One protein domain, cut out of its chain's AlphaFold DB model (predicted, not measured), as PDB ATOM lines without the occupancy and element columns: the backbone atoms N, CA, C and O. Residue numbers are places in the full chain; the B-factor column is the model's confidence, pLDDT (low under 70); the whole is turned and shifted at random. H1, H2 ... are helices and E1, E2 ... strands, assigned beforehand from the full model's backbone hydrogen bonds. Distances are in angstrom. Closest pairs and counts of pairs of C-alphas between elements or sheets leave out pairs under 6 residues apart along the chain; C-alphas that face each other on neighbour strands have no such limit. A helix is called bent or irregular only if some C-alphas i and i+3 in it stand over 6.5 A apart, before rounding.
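What this domain is: This is residues 13 to 125 of the 161 residues of the protein "tRNA glutamyl-Q(34) synthetase GluQRS" of Silicimonas sp (UniProt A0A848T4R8). A kinked helix, H4, runs through the middle, with strands at one end and along one side of it, H3 over another side, and H1 and H2 by its other parts. The strands form two small pairs, the hairpin E1 and E2 and the parallel pair E4 and E5, with E1 coming near E5; a first stretch, residues 13 to 24, runs past E3 and reaches far from the core. The printed part has 113 residues, with four named helices and five named strands in the order H1 E1 E2 H2 E3 H3 E4 H4 E5, class mixed. It is compact, with a radius of gyration of the C-alphas of 14.7 A, and spans 46 by 32 by 26 A.

Where its parts are: Find C-alpha 91 at (11.210, -9.521, -43.724), where E4, residues 91 to 95, begins its 13.3 A; E5, residues 118 to 122, is 12.9 A long and ends at C-alpha 122, (8.690, -12.381, -55.723). Between them H4, residues 96 to 112, covers 25.1 A; it is irregular, with C-alphas 97 and 100 7.3 A apart, and has a kink of 44 degrees near residue 103. H3 is residues 76 to 86, 15.0 A. E1 is residues 38 to 41, 9.9 A, and E2 residues 48 to 51, 10.1 A. H1 is residues 25 to 31, 9.9 A, starting at (35.388, -6.614, -50.497); H2 is residues 54 to 60, 10.0 A; E3 is residues 65 to 67, 5.7 A.

How they stand to each other: Look first at E4 and E5, parallel at 23 degrees, where N 92 and O 118 are 2.9 A apart, within hydrogen-bond range. E4, H4 and E5 form a strand-helix-strand unit, two parallel neighbour strands with a helix between, and its crossover is right-handed. The closest C-alphas of E1 and E5 are Glu 41 and Tyr 119, 4.8 A. E1 and E2 are an antiparallel hairpin at 156 degrees, with N 39 and O 50 at 2.9 A. H4 touches H3 with residues 104 to 109 alone, closest C-alphas Phe 77 and Gln 105 at 6.1 A, a steep tilt of 60 degrees, the same way. H1 and H4 only just touch, with 3 pairs of C-alphas within 8 A, closest Ala 28 and Leu 111 at 7.3 A. H1 and H2 only just touch, also with 3 pairs, closest Leu 29 and Ala 54 at 6.7 A, a shallow tilt of 8 degrees, opposite ways. E3 pairs with no named strand, but residues 21 to 22 pair with it, antiparallel. Every O i to N i+4 pair is within range in H1, H2 and H3; in H4, 8 of 13 are.

The domain as a whole: The two C-alphas farthest apart are those of Glu 14 and Pro 44, 46.6 A. The printed part has no cut, and no link is long. Mean pLDDT of the printed part is 94.3; look for low confidence, under 70, at residues 70 to 72.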
ATOM      1  N   SER A  13      41.872   9.779 -46.033       91.94
ATOM      2  CA  SER A  13      42.342  11.169 -45.941       91.94
ATOM      3  C   SER A  13      42.891  11.730 -47.261       91.94
ATOM      4  O   SER A  13      43.002  12.942 -47.409       91.94
ATOM      5  N   GLU A  14      43.220  10.874 -48.230       92.25
ATOM      6  CA  GLU A  14      43.727  11.245 -49.560       92.25
ATOM      7  C   GLU A  14      42.607  11.280 -50.613       92.25
ATOM      8  O   GLU A  14      42.875  11.412 -51.815       92.25
ATOM      9  N   ARG A  15      41.350  11.117 -50.181       88.88
ATOM     10  CA  ARG A  15      40.166  11.201 -51.036       88.88
ATOM     11  C   ARG A  15      40.038  12.611 -51.614       88.88
ATOM     12  O   ARG A  15      40.131  13.601 -50.893       88.88
ATOM     13  N   ARG A  16      39.784  12.695 -52.918       88.75
ATOM     14  CA  ARG A  16      39.570  13.953 -53.644       88.75
ATOM     15  C   ARG A  16      38.097  14.149 -53.978       88.75
ATOM     16  O   ARG A  16      37.305  13.203 -53.988       88.75
ATOM     17  N   GLU A  17      37.740  15.386 -54.298       83.06
ATOM     18  CA  GLU A  17      36.458  15.673 -54.929       83.06
ATOM     19  C   GLU A  17      36.327  14.844 -56.215       83.06
ATOM     20  O   GLU A  17      37.257  14.741 -57.016       83.06
ATOM     21  N   GLY A  18      35.192  14.166 -56.369       83.75
ATOM     22  CA  GLY A  18      34.990  13.233 -57.472       83.75
ATOM     23  C   GLY A  18      35.548  11.819 -57.255       83.75
ATOM     24  O   GLY A  18      35.462  11.005 -58.175       83.75
ATOM     25  N   ASP A  19      36.069  11.473 -56.075       89.56
ATOM     26  CA  ASP A  19      36.343  10.079 -55.713       89.56
ATOM     27  C   ASP A  19      35.085   9.398 -55.147       89.56
ATOM     28  O   ASP A  19      34.397   9.921 -54.258       89.56
ATOM     29  N   ALA A  20      34.807   8.195 -55.652       91.50
ATOM     30  CA  ALA A  20      33.798   7.309 -55.085       91.50
ATOM     31  C   ALA A  20      34.367   6.585 -53.858       91.50
ATOM     32  O   ALA A  20      35.539   6.210 -53.851       91.50
ATOM     33  N   ILE A  21      33.521   6.340 -52.859       92.00
ATOM     34  CA  ILE A  21      33.846   5.414 -51.770       92.00
ATOM     35  C   ILE A  21      33.432   4.022 -52.222       92.00
ATOM     36  O   ILE A  21      32.324   3.850 -52.740       92.00
ATOM     37  N   ARG A  22      34.307   3.038 -52.029       94.12
ATOM     38  CA  ARG A  22      34.030   1.632 -52.321       94.12
ATOM     39  C   ARG A  22      34.300   0.772 -51.097       94.12
ATOM     40  O   ARG A  22      35.156   1.125 -50.291       94.12
ATOM     41  N   LEU A  23      33.578  -0.336 -50.990       95.19
ATOM     42  CA  LEU A  23      33.913  -1.399 -50.053       95.19
ATOM     43  C   LEU A  23      35.124  -2.151 -50.605       95.19
ATOM     44  O   LEU A  23      35.069  -2.609 -51.743       95.19
ATOM     45  N   ASP A  24      36.193  -2.284 -49.823       96.00
ATOM     46  CA  ASP A  24      37.211  -3.294 -50.113       96.00
ATOM     47  C   ASP A  24      36.622  -4.656 -49.741       96.00
ATOM     48  O   ASP A  24      36.531  -5.005 -48.562       96.00
ATOM     49  N   LEU A  25      36.127  -5.381 -50.747       96.25
ATOM     50  CA  LEU A  25      35.388  -6.614 -50.497       96.25
ATOM     51  C   LEU A  25      36.302  -7.720 -49.954       96.25
ATOM     52  O   LEU A  25      35.854  -8.531 -49.151       96.25
ATOM     53  N   ALA A  26      37.574  -7.743 -50.358       95.94
ATOM     54  CA  ALA A  26      38.522  -8.741 -49.869       95.94
ATOM     55  C   ALA A  26      38.792  -8.535 -48.378       95.94
ATOM     56  O   ALA A  26      38.599  -9.460 -47.594       95.94
ATOM     57  N   ALA A  27      39.115  -7.303 -47.979       96.25
ATOM     58  CA  ALA A  27      39.329  -6.977 -46.572       96.25
ATOM     59  C   ALA A  27      38.067  -7.220 -45.723       96.25
ATOM     60  O   ALA A  27      38.157  -7.711 -44.601       96.25
ATOM     61  N   ALA A  28      36.879  -6.916 -46.256       97.12
ATOM     62  CA  ALA A  28      35.616  -7.193 -45.575       97.12
ATOM     63  C   ALA A  28      35.396  -8.693 -45.320       97.12
ATOM     64  O   ALA A  28      35.025  -9.077 -44.217       97.12
ATOM     65  N   LEU A  29      35.636  -9.540 -46.322       97.31
ATOM     66  CA  LEU A  29      35.471 -10.988 -46.185       97.31
ATOM     67  C   LEU A  29      36.527 -11.603 -45.259       97.31
ATOM     68  O   LEU A  29      36.210 -12.525 -44.518       97.31
ATOM     69  N   GLU A  30      37.751 -11.071 -45.245       97.31
ATOM     70  CA  GLU A  30      38.783 -11.470 -44.278       97.31
ATOM     71  C   GLU A  30      38.369 -11.150 -42.835       97.31
ATOM     72  O   GLU A  30      38.519 -11.993 -41.951       97.31
ATOM     73  N   LEU A  31      37.800  -9.962 -42.595       97.56
ATOM     74  CA  LEU A  31      37.266  -9.582 -41.281       97.56
ATOM     75  C   LEU A  31      36.122 -10.499 -40.826       97.56
ATOM     76  O   LEU A  31      35.971 -10.736 -39.632       97.56
ATOM     77  N   LEU A  32      35.345 -11.018 -41.778       97.75
ATOM     78  CA  LEU A  32      34.189 -11.882 -41.547       97.75
ATOM     79  C   LEU A  32      34.505 -13.380 -41.687       97.75
ATOM     80  O   LEU A  32      33.589 -14.192 -41.712       97.75
ATOM     81  N   ALA A  33      35.775 -13.786 -41.776       94.25
ATOM     82  CA  ALA A  33      36.135 -15.178 -42.068       94.25
ATOM     83  C   ALA A  33      35.660 -16.197 -41.007       94.25
ATOM     84  O   ALA A  33      35.601 -17.394 -41.288       94.25
ATOM     85  N   GLY A  34      35.349 -15.740 -39.788       92.75
ATOM     86  CA  GLY A  34      34.773 -16.563 -38.718       92.75
ATOM     87  C   GLY A  34      33.241 -16.598 -38.697       92.75
ATOM     88  O   GLY A  34      32.671 -17.396 -37.952       92.75
ATOM     89  N   ASP A  35      32.587 -15.759 -39.496       95.94
ATOM     90  CA  ASP A  35      31.139 -15.623 -39.526       95.94
ATOM     91  C   ASP A  35      30.523 -16.563 -40.559       95.94
ATOM     92  O   ASP A  35      31.026 -16.749 -41.669       95.94
ATOM     93  N   GLU A  36      29.358 -17.108 -40.227       96.50
ATOM     94  CA  GLU A  36      28.546 -17.826 -41.199       96.50
ATOM     95  C   GLU A  36      27.635 -16.844 -41.943       96.50
ATOM     96  O   GLU A  36      26.520 -16.542 -41.517       96.50
ATOM     97  N   LEU A  37      28.127 -16.326 -43.067       98.19
ATOM     98  CA  LEU A  37      27.382 -15.396 -43.912       98.19
ATOM     99  C   LEU A  37      26.274 -16.143 -44.662       98.19
ATOM    100  O   LEU A  37      26.537 -16.871 -45.622       98.19
ATOM    101  N   ALA A  38      25.029 -15.974 -44.227       98.25
ATOM    102  CA  ALA A  38      23.892 -16.689 -44.790       98.25
ATOM    103  C   ALA A  38      22.595 -15.883 -44.718       98.25
ATOM    104  O   ALA A  38      22.435 -15.018 -43.863       98.25
ATOM    105  N   PHE A  39      21.633 -16.225 -45.576       98.56
ATOM    106  CA  PHE A  39      20.267 -15.713 -45.489       98.56
ATOM    107  C   PHE A  39      19.230 -16.800 -45.781       98.56
ATOM    108  O   PHE A  39      19.515 -17.816 -46.422       98.56
ATOM    109  N   THR A  40      18.009 -16.585 -45.296       98.69
ATOM    110  CA  THR A  40      16.854 -17.434 -45.601       98.69
ATOM    111  C   THR A  40      15.998 -16.768 -46.664       98.69
ATOM    112  O   THR A  40      15.621 -15.607 -46.523       98.69
ATOM    113  N   GLU A  41      15.668 -17.528 -47.701       98.56
ATOM    114  CA  GLU A  41      14.799 -17.138 -48.798       98.56
ATOM    115  C   GLU A  41      13.475 -17.903 -48.723       98.56
ATOM    116  O   GLU A  41      13.450 -19.133 -48.642       98.56
ATOM    117  N   SER A  42      12.368 -17.167 -48.766       98.44
ATOM    118  CA  SER A  42      11.004 -17.714 -48.729       98.44
ATOM    119  C   SER A  42      10.274 -17.619 -50.075       98.44
ATOM    120  O   SER A  42       9.181 -18.167 -50.222       98.44
ATOM    121  N   GLY A  43      10.853 -16.918 -51.049       97.00
ATOM    122  CA  GLY A  43      10.341 -16.767 -52.403       97.00
ATOM    123  C   GLY A  43      10.396 -18.075 -53.198       97.00
ATOM    124  O   GLY A  43      11.298 -18.893 -53.008       97.00
ATOM    125  N   PRO A  44       9.447 -18.292 -54.123       94.44
ATOM    126  CA  PRO A  44       9.234 -19.593 -54.757       94.44
ATOM    127  C   PRO A  44      10.381 -20.042 -55.675       94.44
ATOM    128  O   PRO A  44      10.589 -21.241 -55.835       94.44
ATOM    129  N   ALA A  45      11.120 -19.106 -56.279       95.06
ATOM    130  CA  ALA A  45      12.184 -19.411 -57.239       95.06
ATOM    131  C   ALA A  45      13.480 -19.906 -56.574       95.06
ATOM    132  O   ALA A  45      14.213 -20.712 -57.145       95.06
ATOM    133  N   HIS A  46      13.749 -19.436 -55.355       96.50
ATOM    134  CA  HIS A  46      15.025 -19.633 -54.673       96.50
ATOM    135  C   HIS A  46      14.833 -20.086 -53.220       96.50
ATOM    136  O   HIS A  46      15.686 -19.819 -52.385       96.50
ATOM    137  N   ALA A  47      13.722 -20.738 -52.879       97.62
ATOM    138  CA  ALA A  47      13.404 -21.077 -51.495       97.62
ATOM    139  C   ALA A  47      14.523 -21.872 -50.798       97.62
ATOM    140  O   ALA A  47      15.092 -22.808 -51.363       97.62
ATOM    141  N   GLY A  48      14.795 -21.532 -49.538       98.25
ATOM    142  CA  GLY A  48      15.756 -22.236 -48.696       98.25
ATOM    143  C   GLY A  48      16.817 -21.325 -48.093       98.25
ATOM    144  O   GLY A  48      16.702 -20.103 -48.075       98.25
ATOM    145  N   ARG A  49      17.852 -21.947 -47.529       98.31
ATOM    146  CA  ARG A  49      18.969 -21.246 -46.896       98.31
ATOM    147  C   ARG A  49      20.132 -21.133 -47.873       98.31
ATOM    148  O   ARG A  49      20.570 -22.144 -48.416       98.31
ATOM    149  N   HIS A  50      20.654 -19.923 -48.029       98.44
ATOM    150  CA  HIS A  50      21.745 -19.599 -48.944       98.44
ATOM    151  C   HIS A  50      22.964 -19.148 -48.163       98.44
ATOM    152  O   HIS A  50      22.865 -18.245 -47.334       98.44
ATOM    153  N   LEU A  51      24.103 -19.775 -48.438       98.12
ATOM    154  CA  LEU A  51      25.401 -19.336 -47.939       98.12
ATOM    155  C   LEU A  51      26.005 -18.335 -48.926       98.12
ATOM    156  O   LEU A  51      25.919 -18.524 -50.141       98.12
ATOM    157  N   VAL A  52      26.639 -17.290 -48.408       97.62
ATOM    158  CA  VAL A  52      27.428 -16.367 -49.220       97.62
ATOM    159  C   VAL A  52      28.782 -17.010 -49.507       97.62
ATOM    160  O   VAL A  52      29.629 -17.137 -48.627       97.62
ATOM    161  N   ASP A  53      28.990 -17.405 -50.761       95.88
ATOM    162  CA  ASP A  53      30.288 -17.867 -51.248       95.88
ATOM    163  C   ASP A  53      31.222 -16.657 -51.440       95.88
ATOM    164  O   ASP A  53      31.041 -15.842 -52.351       95.88
ATOM    165  N   ALA A  54      32.220 -16.540 -50.561       94.88
ATOM    166  CA  ALA A  54      33.216 -15.470 -50.565       94.88
ATOM    167  C   ALA A  54      34.006 -15.406 -51.885       94.88
ATOM    168  O   ALA A  54      34.199 -14.330 -52.459       94.88
ATOM    169  N   ASP A  55      34.406 -16.562 -52.407       94.88
ATOM    170  CA  ASP A  55      35.159 -16.691 -53.651       94.88
ATOM    171  C   ASP A  55      34.306 -16.269 -54.851       94.88
ATOM    172  O   ASP A  55      34.777 -15.582 -55.767       94.88
ATOM    173  N   HIS A  56      33.030 -16.653 -54.853       94.75
ATOM    174  CA  HIS A  56      32.072 -16.185 -55.846       94.75
ATOM    175  C   HIS A  56      31.883 -14.667 -55.759       94.75
ATOM    176  O   HIS A  56      32.022 -13.987 -56.778       94.75
ATOM    177  N   ALA A  57      31.643 -14.125 -54.562       94.44
ATOM    178  CA  ALA A  57      31.436 -12.697 -54.338       94.44
ATOM    179  C   ALA A  57      32.628 -11.860 -54.831       94.44
ATOM    180  O   ALA A  57      32.442 -10.849 -55.512       94.44
ATOM    181  N   LEU A  58      33.863 -12.300 -54.585       94.69
ATOM    182  CA  LEU A  58      35.059 -11.621 -55.092       94.69
ATOM    183  C   LEU A  58      35.114 -11.566 -56.624       94.69
ATOM    184  O   LEU A  58      35.525 -10.550 -57.191       94.69
ATOM    185  N   ARG A  59      34.686 -12.635 -57.306       94.12
ATOM    186  CA  ARG A  59      34.720 -12.728 -58.774       94.12
ATOM    187  C   ARG A  59      33.565 -12.012 -59.466       94.12
ATOM    188  O   ARG A  59      33.752 -11.548 -60.591       94.12
ATOM    189  N   THR A  60      32.383 -11.960 -58.853       92.75
ATOM    190  CA  THR A  60      31.160 -11.463 -59.509       92.75
ATOM    191  C   THR A  60      30.704 -10.097 -59.001       92.75
ATOM    192  O   THR A  60      30.184  -9.306 -59.791       92.75
ATOM    193  N   ILE A  61      30.961  -9.780 -57.730       93.38
ATOM    194  CA  ILE A  61      30.556  -8.532 -57.073       93.38
ATOM    195  C   ILE A  61      31.746  -7.563 -57.003       93.38
ATOM    196  O   ILE A  61      31.720  -6.484 -57.605       93.38
ATOM    197  N   GLY A  62      32.807  -7.966 -56.299       94.25
ATOM    198  CA  GLY A  62      33.985  -7.142 -56.011       94.25
ATOM    199  C   GLY A  62      33.679  -5.822 -55.289       94.25
ATOM    200  O   GLY A  62      32.688  -5.694 -54.574       94.25
ATOM    201  N   ASP A  63      34.549  -4.823 -55.467       95.19
ATOM    202  CA  ASP A  63      34.499  -3.579 -54.686       95.19
ATOM    203  C   ASP A  63      33.338  -2.661 -55.109       95.19
ATOM    204  O   ASP A  63      33.469  -1.781 -55.981       95.19
ATOM    205  N   ILE A  64      32.179  -2.862 -54.483       93.62
ATOM    206  CA  ILE A  64      30.968  -2.078 -54.732       93.62
ATOM    207  C   ILE A  64      31.138  -0.621 -54.309       93.62
ATOM    208  O   ILE A  64      31.836  -0.298 -53.352       93.62
ATOM    209  N   VAL A  65      30.465   0.283 -55.020       93.31
ATOM    210  CA  VAL A  65      30.398   1.697 -54.635       93.31
ATOM    211  C   VAL A  65      29.462   1.836 -53.439       93.31
ATOM    212  O   VAL A  65      28.311   1.429 -53.530       93.31
ATOM    213  N   LEU A  66      29.945   2.454 -52.364       92.62
ATOM    214  CA  LEU A  66      29.171   2.828 -51.175       92.62
ATOM    215  C   LEU A  66      28.711   4.288 -51.225       92.62
ATOM    216  O   LEU A  66      27.643   4.623 -50.722       92.62
ATOM    217  N   GLY A  67      29.496   5.154 -51.865       90.31
ATOM    218  CA  GLY A  67      29.182   6.570 -52.025       90.31
ATOM    219  C   GLY A  67      29.632   7.082 -53.384       90.31
ATOM    220  O   GLY A  67      30.758   6.809 -53.818       90.31
ATOM    221  N   ARG A  68      28.751   7.809 -54.077       80.00
ATOM    222  CA  ARG A  68      29.053   8.366 -55.402       80.00
ATOM    223  C   ARG A  68      29.864   9.661 -55.307       80.00
ATOM    224  O   ARG A  68      30.014  10.274 -54.254       80.00
ATOM    225  N   LYS A  69      30.430  10.033 -56.452       77.81
ATOM    226  CA  LYS A  69      31.199  11.259 -56.672       77.81
ATOM    227  C   LYS A  69      30.312  12.494 -56.440       77.81
ATOM    228  O   LYS A  69      29.171  12.474 -56.880       77.81
ATOM    229  N   GLY A  70      30.846  13.537 -55.804       64.00
ATOM    230  CA  GLY A  70      30.261  14.891 -55.779       64.00
ATOM    231  C   GLY A  70      29.069  15.121 -54.842       64.00
ATOM    232  O   GLY A  70      29.053  16.119 -54.136       64.00
ATOM    233  N   ASP A  71      28.117  14.188 -54.763       63.06
ATOM    234  CA  ASP A  71      26.740  14.585 -54.410       63.06
ATOM    235  C   ASP A  71      26.235  14.088 -53.042       63.06
ATOM    236  O   ASP A  71      25.040  14.136 -52.767       63.06
ATOM    237  N   GLY A  72      27.102  13.537 -52.183       69.56
ATOM    238  CA  GLY A  72      26.673  12.972 -50.888       69.56
ATOM    239  C   GLY A  72      25.708  11.779 -51.006       69.56
ATOM    240  O   GLY A  72      25.117  11.357 -50.018       69.56
ATOM    241  N   ILE A  73      25.548  11.221 -52.211       83.25
ATOM    242  CA  ILE A  73      24.625  10.119 -52.489       83.25
ATOM    243  C   ILE A  73      25.218   8.806 -51.975       83.25
ATOM    244  O   ILE A  73      26.255   8.338 -52.465       83.25
ATOM    245  N   VAL A  74      24.504   8.196 -51.034       90.81
ATOM    246  CA  VAL A  74      24.763   6.853 -50.510       90.81
ATOM    247  C   VAL A  74      24.224   5.808 -51.487       90.81
ATOM    248  O   VAL A  74      23.168   5.977 -52.099       90.81
ATOM    249  N   ALA A  75      24.975   4.728 -51.689       92.25
ATOM    250  CA  ALA A  75      24.529   3.622 -52.520       92.25
ATOM    251  C   ALA A  75      23.347   2.895 -51.872       92.25
ATOM    252  O   ALA A  75      23.332   2.679 -50.664       92.25
ATOM    253  N   TYR A  76      22.404   2.451 -52.703       92.31
ATOM    254  CA  TYR A  76      21.194   1.750 -52.269       92.31
ATOM    255  C   TYR A  76      21.468   0.615 -51.272       92.31
ATOM    256  O   TYR A  76      20.813   0.561 -50.242       92.31
ATOM    257  N   PHE A  77      22.452  -0.253 -51.537       90.94
ATOM    258  CA  PHE A  77      22.741  -1.395 -50.659       90.94
ATOM    259  C   PHE A  77      23.156  -0.973 -49.250       90.94
ATOM    260  O   PHE A  77      22.785  -1.639 -48.291       90.94
ATOM    261  N   LEU A  78      23.896   0.135 -49.135       94.69
ATOM    262  CA  LEU A  78      24.316   0.673 -47.847       94.69
ATOM    263  C   LEU A  78      23.144   1.355 -47.137       94.69
ATOM    264  O   LEU A  78      22.892   1.044 -45.983       94.69
ATOM    265  N   ALA A  79      22.411   2.227 -47.835       95.38
ATOM    266  CA  ALA A  79      21.248   2.908 -47.264       95.38
ATOM    267  C   ALA A  79      20.188   1.904 -46.786       95.38
ATOM    268  O   ALA A  79      19.838   1.907 -45.618       95.38
ATOM    269  N   SER A  80      19.780   0.969 -47.650       95.31
ATOM    270  CA  SER A  80      18.779  -0.051 -47.315       95.31
ATOM    271  C   SER A  80      19.204  -0.911 -46.129       95.31
ATOM    272  O   SER A  80      18.384  -1.136 -45.259       95.31
ATOM    273  N   ALA A  81      20.465  -1.353 -46.041       95.88
ATOM    274  CA  ALA A  81      20.905  -2.156 -44.897       95.88
ATOM    275  C   ALA A  81      20.819  -1.388 -43.564       95.88
ATOM    276  O   ALA A  81      20.468  -1.980 -42.548       95.88
ATOM    277  N   PHE A  82      21.133  -0.088 -43.572       97.31
ATOM    278  CA  PHE A  82      21.010   0.766 -42.390       97.31
ATOM    279  C   PHE A  82      19.549   1.061 -42.051       97.31
ATOM    280  O   PHE A  82      19.161   0.902 -40.898       97.31
ATOM    281  N   ASP A  83      18.747   1.449 -43.041       98.06
ATOM    282  CA  ASP A  83      17.336   1.787 -42.851       98.06
ATOM    283  C   ASP A  83      16.541   0.557 -42.376       98.06
ATOM    284  O   ASP A  83      15.774   0.647 -41.421       98.06
ATOM    285  N   ASP A  84      16.783  -0.620 -42.966       98.19
ATOM    286  CA  ASP A  84      16.134  -1.871 -42.560       98.19
ATOM    287  C   ASP A  84      16.473  -2.229 -41.101       98.19
ATOM    288  O   ASP A  84      15.597  -2.649 -40.341       98.19
ATOM    289  N   ALA A  85      17.732  -2.037 -40.690       98.06
ATOM    290  CA  ALA A  85      18.167  -2.283 -39.319       98.06
ATOM    291  C   ALA A  85      17.560  -1.275 -38.328       98.06
ATOM    292  O   ALA A  85      17.042  -1.685 -37.288       98.06
ATOM    293  N   ASP A  86      17.577   0.021 -38.659       98.25
ATOM    294  CA  ASP A  86      17.017   1.100 -37.830       98.25
ATOM    295  C   ASP A  86      15.504   0.936 -37.625       98.25
ATOM    296  O   ASP A  86      14.981   1.113 -36.525       98.25
ATOM    297  N   GLN A  87      14.797   0.505 -38.671       98.38
ATOM    298  CA  GLN A  87      13.353   0.279 -38.634       98.38
ATOM    299  C   GLN A  87      12.955  -1.099 -38.080       98.38
ATOM    300  O   GLN A  87      11.761  -1.375 -37.937       98.38
ATOM    301  N   GLY A  88      13.915  -1.974 -37.764       98.12
ATOM    302  CA  GLY A  88      13.646  -3.319 -37.250       98.12
ATOM    303  C   GLY A  88      12.935  -4.228 -38.258       98.12
ATOM    304  O   GLY A  88      12.083  -5.039 -37.882       98.12
ATOM    305  N   ILE A  89      13.249  -4.084 -39.548       98.50
ATOM    306  CA  ILE A  89      12.663  -4.894 -40.617       98.50
ATOM    307  C   ILE A  89      13.085  -6.355 -40.449       98.50
ATOM    308  O   ILE A  89      14.261  -6.700 -40.487       98.50
ATOM    309  N   SER A  90      12.098  -7.240 -40.284       98.44
ATOM    310  CA  SER A  90      12.322  -8.688 -40.137       98.44
ATOM    311  C   SER A  90      12.190  -9.465 -41.448       98.44
ATOM    312  O   SER A  90      12.716 -10.572 -41.557       98.44
ATOM    313  N   HIS A  91      11.480  -8.901 -42.430       98.62
ATOM    314  CA  HIS A  91      11.210  -9.521 -43.724       98.62
ATOM    315  C   HIS A  91      11.373  -8.501 -44.848       98.62
ATOM    316  O   HIS A  91      10.691  -7.476 -44.859       98.62
ATOM    317  N   VAL A  92      12.228  -8.807 -45.821       98.38
ATOM    318  CA  VAL A  92      12.454  -7.971 -47.004       98.38
ATOM    319  C   VAL A  92      11.806  -8.640 -48.212       98.38
ATOM    320  O   VAL A  92      12.301  -9.643 -48.724       98.38
ATOM    321  N   ILE A  93      10.689  -8.071 -48.672       98.00
ATOM    322  CA  ILE A  93       9.924  -8.560 -49.828       98.00
ATOM    323  C   ILE A  93      10.225  -7.670 -51.036       98.00
ATOM    324  O   ILE A  93       9.900  -6.482 -51.024       98.00
ATOM    325  N   ARG A  94      10.850  -8.222 -52.081       96.56
ATOM    326  CA  ARG A  94      11.271  -7.461 -53.273       96.56
ATOM    327  C   ARG A  94      11.285  -8.316 -54.540       96.56
ATOM    328  O   ARG A  94      11.076  -9.520 -54.472       96.56
ATOM    329  N   GLY A  95      11.498  -7.700 -55.700       94.88
ATOM    330  CA  GLY A  95      11.532  -8.416 -56.979       94.88
ATOM    331  C   GLY A  95      12.739  -9.348 -57.107       94.88
ATOM    332  O   GLY A  95      13.830  -9.023 -56.644       94.88
ATOM    333  N   GLU A  96      12.545 -10.493 -57.766       95.56
ATOM    334  CA  GLU A  96      13.574 -11.504 -58.072       95.56
ATOM    335  C   GLU A  96      14.828 -10.947 -58.762       95.56
ATOM    336  O   GLU A  96      15.918 -11.484 -58.587       95.56
ATOM    337  N   ASP A  97      14.732  -9.813 -59.461       93.06
ATOM    338  CA  ASP A  97      15.883  -9.137 -60.068       93.06
ATOM    339  C   ASP A  97      16.934  -8.649 -59.058       93.06
ATOM    340  O   ASP A  97      18.053  -8.318 -59.452       93.06
ATOM    341  N   LEU A  98      16.595  -8.609 -57.767       94.75
ATOM    342  CA  LEU A  98      17.506  -8.237 -56.688       94.75
ATOM    343  C   LEU A  98      18.112  -9.437 -55.946       94.75
ATOM    344  O   LEU A  98      18.946  -9.220 -55.065       94.75
ATOM    345  N   PHE A  99      17.754 -10.674 -56.311       96.12
ATOM    346  CA  PHE A  99      18.215 -11.879 -55.615       96.12
ATOM    347  C   PHE A  99      19.746 -11.974 -55.579       96.12
ATOM    348  O   PHE A  99      20.327 -12.028 -54.492       96.12
ATOM    349  N   ASP A 100      20.403 -11.856 -56.737       93.19
ATOM    350  CA  ASP A 100      21.867 -11.949 -56.880       93.19
ATOM    351  C   ASP A 100      22.636 -10.840 -56.139       93.19
ATOM    352  O   ASP A 100      23.846 -10.942 -55.929       93.19
ATOM    353  N   PHE A 101      21.952  -9.774 -55.714       92.06
ATOM    354  CA  PHE A 101      22.544  -8.699 -54.917       92.06
ATOM    355  C   PHE A 101      22.365  -8.891 -53.407       92.06
ATOM    356  O   PHE A 101      22.975  -8.164 -52.623       92.06
ATOM    357  N   THR A 102      21.574  -9.871 -52.972       96.81
ATOM    358  CA  THR A 102      21.360 -10.176 -51.550       96.81
ATOM    359  C   THR A 102      22.653 -10.495 -50.794       96.81
ATOM    360  O   THR A 102      22.809  -9.963 -49.694       96.81
ATOM    361  N   PRO A 103      23.640 -11.225 -51.363       97.12
ATOM    362  CA  PRO A 103      24.932 -11.431 -50.704       97.12
ATOM    363  C   PRO A 103      25.620 -10.129 -50.272       97.12
ATOM    364  O   PRO A 103      26.228 -10.080 -49.208       97.12
ATOM    365  N   VAL A 104      25.471  -9.049 -51.051       96.12
ATOM    366  CA  VAL A 104      26.012  -7.726 -50.700       96.12
ATOM    367  C   VAL A 104      25.381  -7.193 -49.419       96.12
ATOM    368  O   VAL A 104      26.090  -6.670 -48.562       96.12
ATOM    369  N   GLN A 105      24.058  -7.312 -49.284       96.75
ATOM    370  CA  GLN A 105      23.367  -6.867 -48.077       96.75
ATOM    371  C   GLN A 105      23.751  -7.708 -46.865       96.75
ATOM    372  O   GLN A 105      24.014  -7.123 -45.823       96.75
ATOM    373  N   VAL A 106      23.869  -9.030 -47.012       98.12
ATOM    374  CA  VAL A 106      24.303  -9.917 -45.919       98.12
ATOM    375  C   VAL A 106      25.706  -9.543 -45.440       98.12
ATOM    376  O   VAL A 106      25.919  -9.372 -44.246       98.12
ATOM    377  N   ILE A 107      26.652  -9.322 -46.358       98.06
ATOM    378  CA  ILE A 107      28.007  -8.878 -45.996       98.06
ATOM    379  C   ILE A 107      27.955  -7.552 -45.228       98.06
ATOM    380  O   ILE A 107      28.582  -7.426 -44.180       98.06
ATOM    381  N   LEU A 108      27.193  -6.565 -45.711       97.56
ATOM    382  CA  LEU A 108      27.052  -5.276 -45.026       97.56
ATOM    383  C   LEU A 108      26.396  -5.425 -43.645       97.56
ATOM    384  O   LEU A 108      26.873  -4.821 -42.691       97.56
ATOM    385  N   GLN A 109      25.345  -6.235 -43.527       98.19
ATOM    386  CA  GLN A 109      24.659  -6.504 -42.263       98.19
ATOM    387  C   GLN A 109      25.636  -7.067 -41.228       98.19
ATOM    388  O   GLN A 109      25.743  -6.518 -40.136       98.19
ATOM    389  N   HIS A 110      26.432  -8.068 -41.602       98.38
ATOM    390  CA  HIS A 110      27.441  -8.642 -40.714       98.38
ATOM    391  C   HIS A 110      28.555  -7.649 -40.351       98.38
ATOM    392  O   HIS A 110      28.889  -7.524 -39.174       98.38
ATOM    393  N   LEU A 111      29.078  -6.874 -41.313       97.88
ATOM    394  CA  LEU A 111      30.107  -5.855 -41.036       97.88
ATOM    395  C   LEU A 111      29.670  -4.828 -39.982       97.88
ATOM    396  O   LEU A 111      30.506  -4.333 -39.228       97.88
ATOM    397  N   PHE A 112      28.381  -4.487 -39.949       97.38
ATOM    398  CA  PHE A 112      27.828  -3.507 -39.012       97.38
ATOM    399  C   PHE A 112      27.106  -4.137 -37.809       97.38
ATOM    400  O   PHE A 112      26.595  -3.407 -36.962       97.38
ATOM    401  N   GLY A 113      27.083  -5.470 -37.696       97.69
ATOM    402  CA  GLY A 113      26.402  -6.180 -36.609       97.69
ATOM    403  C   GLY A 113      24.873  -6.058 -36.642       97.69
ATOM    404  O   GLY A 113      24.224  -6.122 -35.599       97.69
ATOM    405  N   PHE A 114      24.293  -5.844 -37.822       98.38
ATOM    406  CA  PHE A 114      22.848  -5.778 -38.028       98.38
ATOM    407  C   PHE A 114      22.228  -7.177 -38.134       98.38
ATOM    408  O   PHE A 114      22.892  -8.114 -38.580       98.38
ATOM    409  N   PRO A 115      20.941  -7.339 -37.772       97.62
ATOM    410  CA  PRO A 115      20.235  -8.588 -38.011       97.62
ATOM    411  C   PRO A 115      20.052  -8.838 -39.515       97.62
ATOM    412  O   PRO A 115      19.736  -7.925 -40.278       97.62
ATOM    413  N   THR A 116      20.183 -10.098 -39.926       98.25
ATOM    414  CA  THR A 116      19.846 -10.536 -41.286       98.25
ATOM    415  C   THR A 116      18.351 -10.878 -41.355       98.25
ATOM    416  O   THR A 116      17.920 -11.809 -40.669       98.25
ATOM    417  N   PRO A 117      17.534 -10.162 -42.153       98.38
ATOM    418  CA  PRO A 117      16.110 -10.451 -42.285       98.38
ATOM    419  C   PRO A 117      15.866 -11.717 -43.116       98.38
ATOM    420  O   PRO A 117      16.743 -12.210 -43.831       98.38
ATOM    421  N   ILE A 118      14.633 -12.218 -43.076       98.69
ATOM    422  CA  ILE A 118      14.168 -13.211 -44.046       98.69
ATOM    423  C   ILE A 118      13.897 -12.488 -45.366       98.69
ATOM    424  O   ILE A 118      13.185 -11.483 -45.401       98.69
ATOM    425  N   TYR A 119      14.425 -13.008 -46.466       98.69
ATOM    426  CA  TYR A 119      14.161 -12.466 -47.792       98.69
ATOM    427  C   TYR A 119      12.992 -13.204 -48.458       98.69
ATOM    428  O   TYR A 119      12.748 -14.396 -48.233       98.69
ATOM    429  N   HIS A 120      12.227 -12.462 -49.252       98.56
ATOM    430  CA  HIS A 120      11.206 -12.991 -50.143       98.56
ATOM    431  C   HIS A 120      11.330 -12.314 -51.505       98.56
ATOM    432  O   HIS A 120      10.898 -11.172 -51.695       98.56
ATOM    433  N   HIS A 121      11.898 -13.029 -52.462       98.38
ATOM    434  CA  HIS A 121      12.014 -12.566 -53.832       98.38
ATOM    435  C   HIS A 121      10.802 -13.026 -54.648       98.38
ATOM    436  O   HIS A 121      10.652 -14.208 -54.962       98.38
ATOM    437  N   HIS A 122       9.903 -12.088 -54.962       94.88
ATOM    438  CA  HIS A 122       8.690 -12.381 -55.723       94.88
ATOM    439  C   HIS A 122       8.961 -12.374 -57.241       94.88
ATOM    440  O   HIS A 122       9.799 -11.593 -57.710       94.88
ATOM    441  N   PRO A 123       8.219 -13.175 -58.034       91.50
ATOM    442  CA  PRO A 123       8.339 -13.171 -59.489       91.50
ATOM    443  C   PRO A 123       8.120 -11.781 -60.090       91.50
ATOM    444  O   PRO A 123       7.316 -10.979 -59.597       91.50
ATOM    445  N   LEU A 124       8.821 -11.498 -61.185       89.00
ATOM    446  CA  LEU A 124       8.648 -10.254 -61.933       89.00
ATOM    447  C   LEU A 124       7.418 -10.329 -62.834       89.00
ATOM    448  O   LEU A 124       7.169 -11.346 -63.481       89.00
ATOM    449  N   ILE A 125       6.695  -9.215 -62.937       85.69
ATOM    450  CA  ILE A 125       5.546  -9.099 -63.836       85.69
ATOM    451  C   ILE A 125       6.046  -9.093 -65.287       85.69
ATOM    452  O   ILE A 125       6.971  -8.355 -65.654       85.69
TER     453      ILE A 125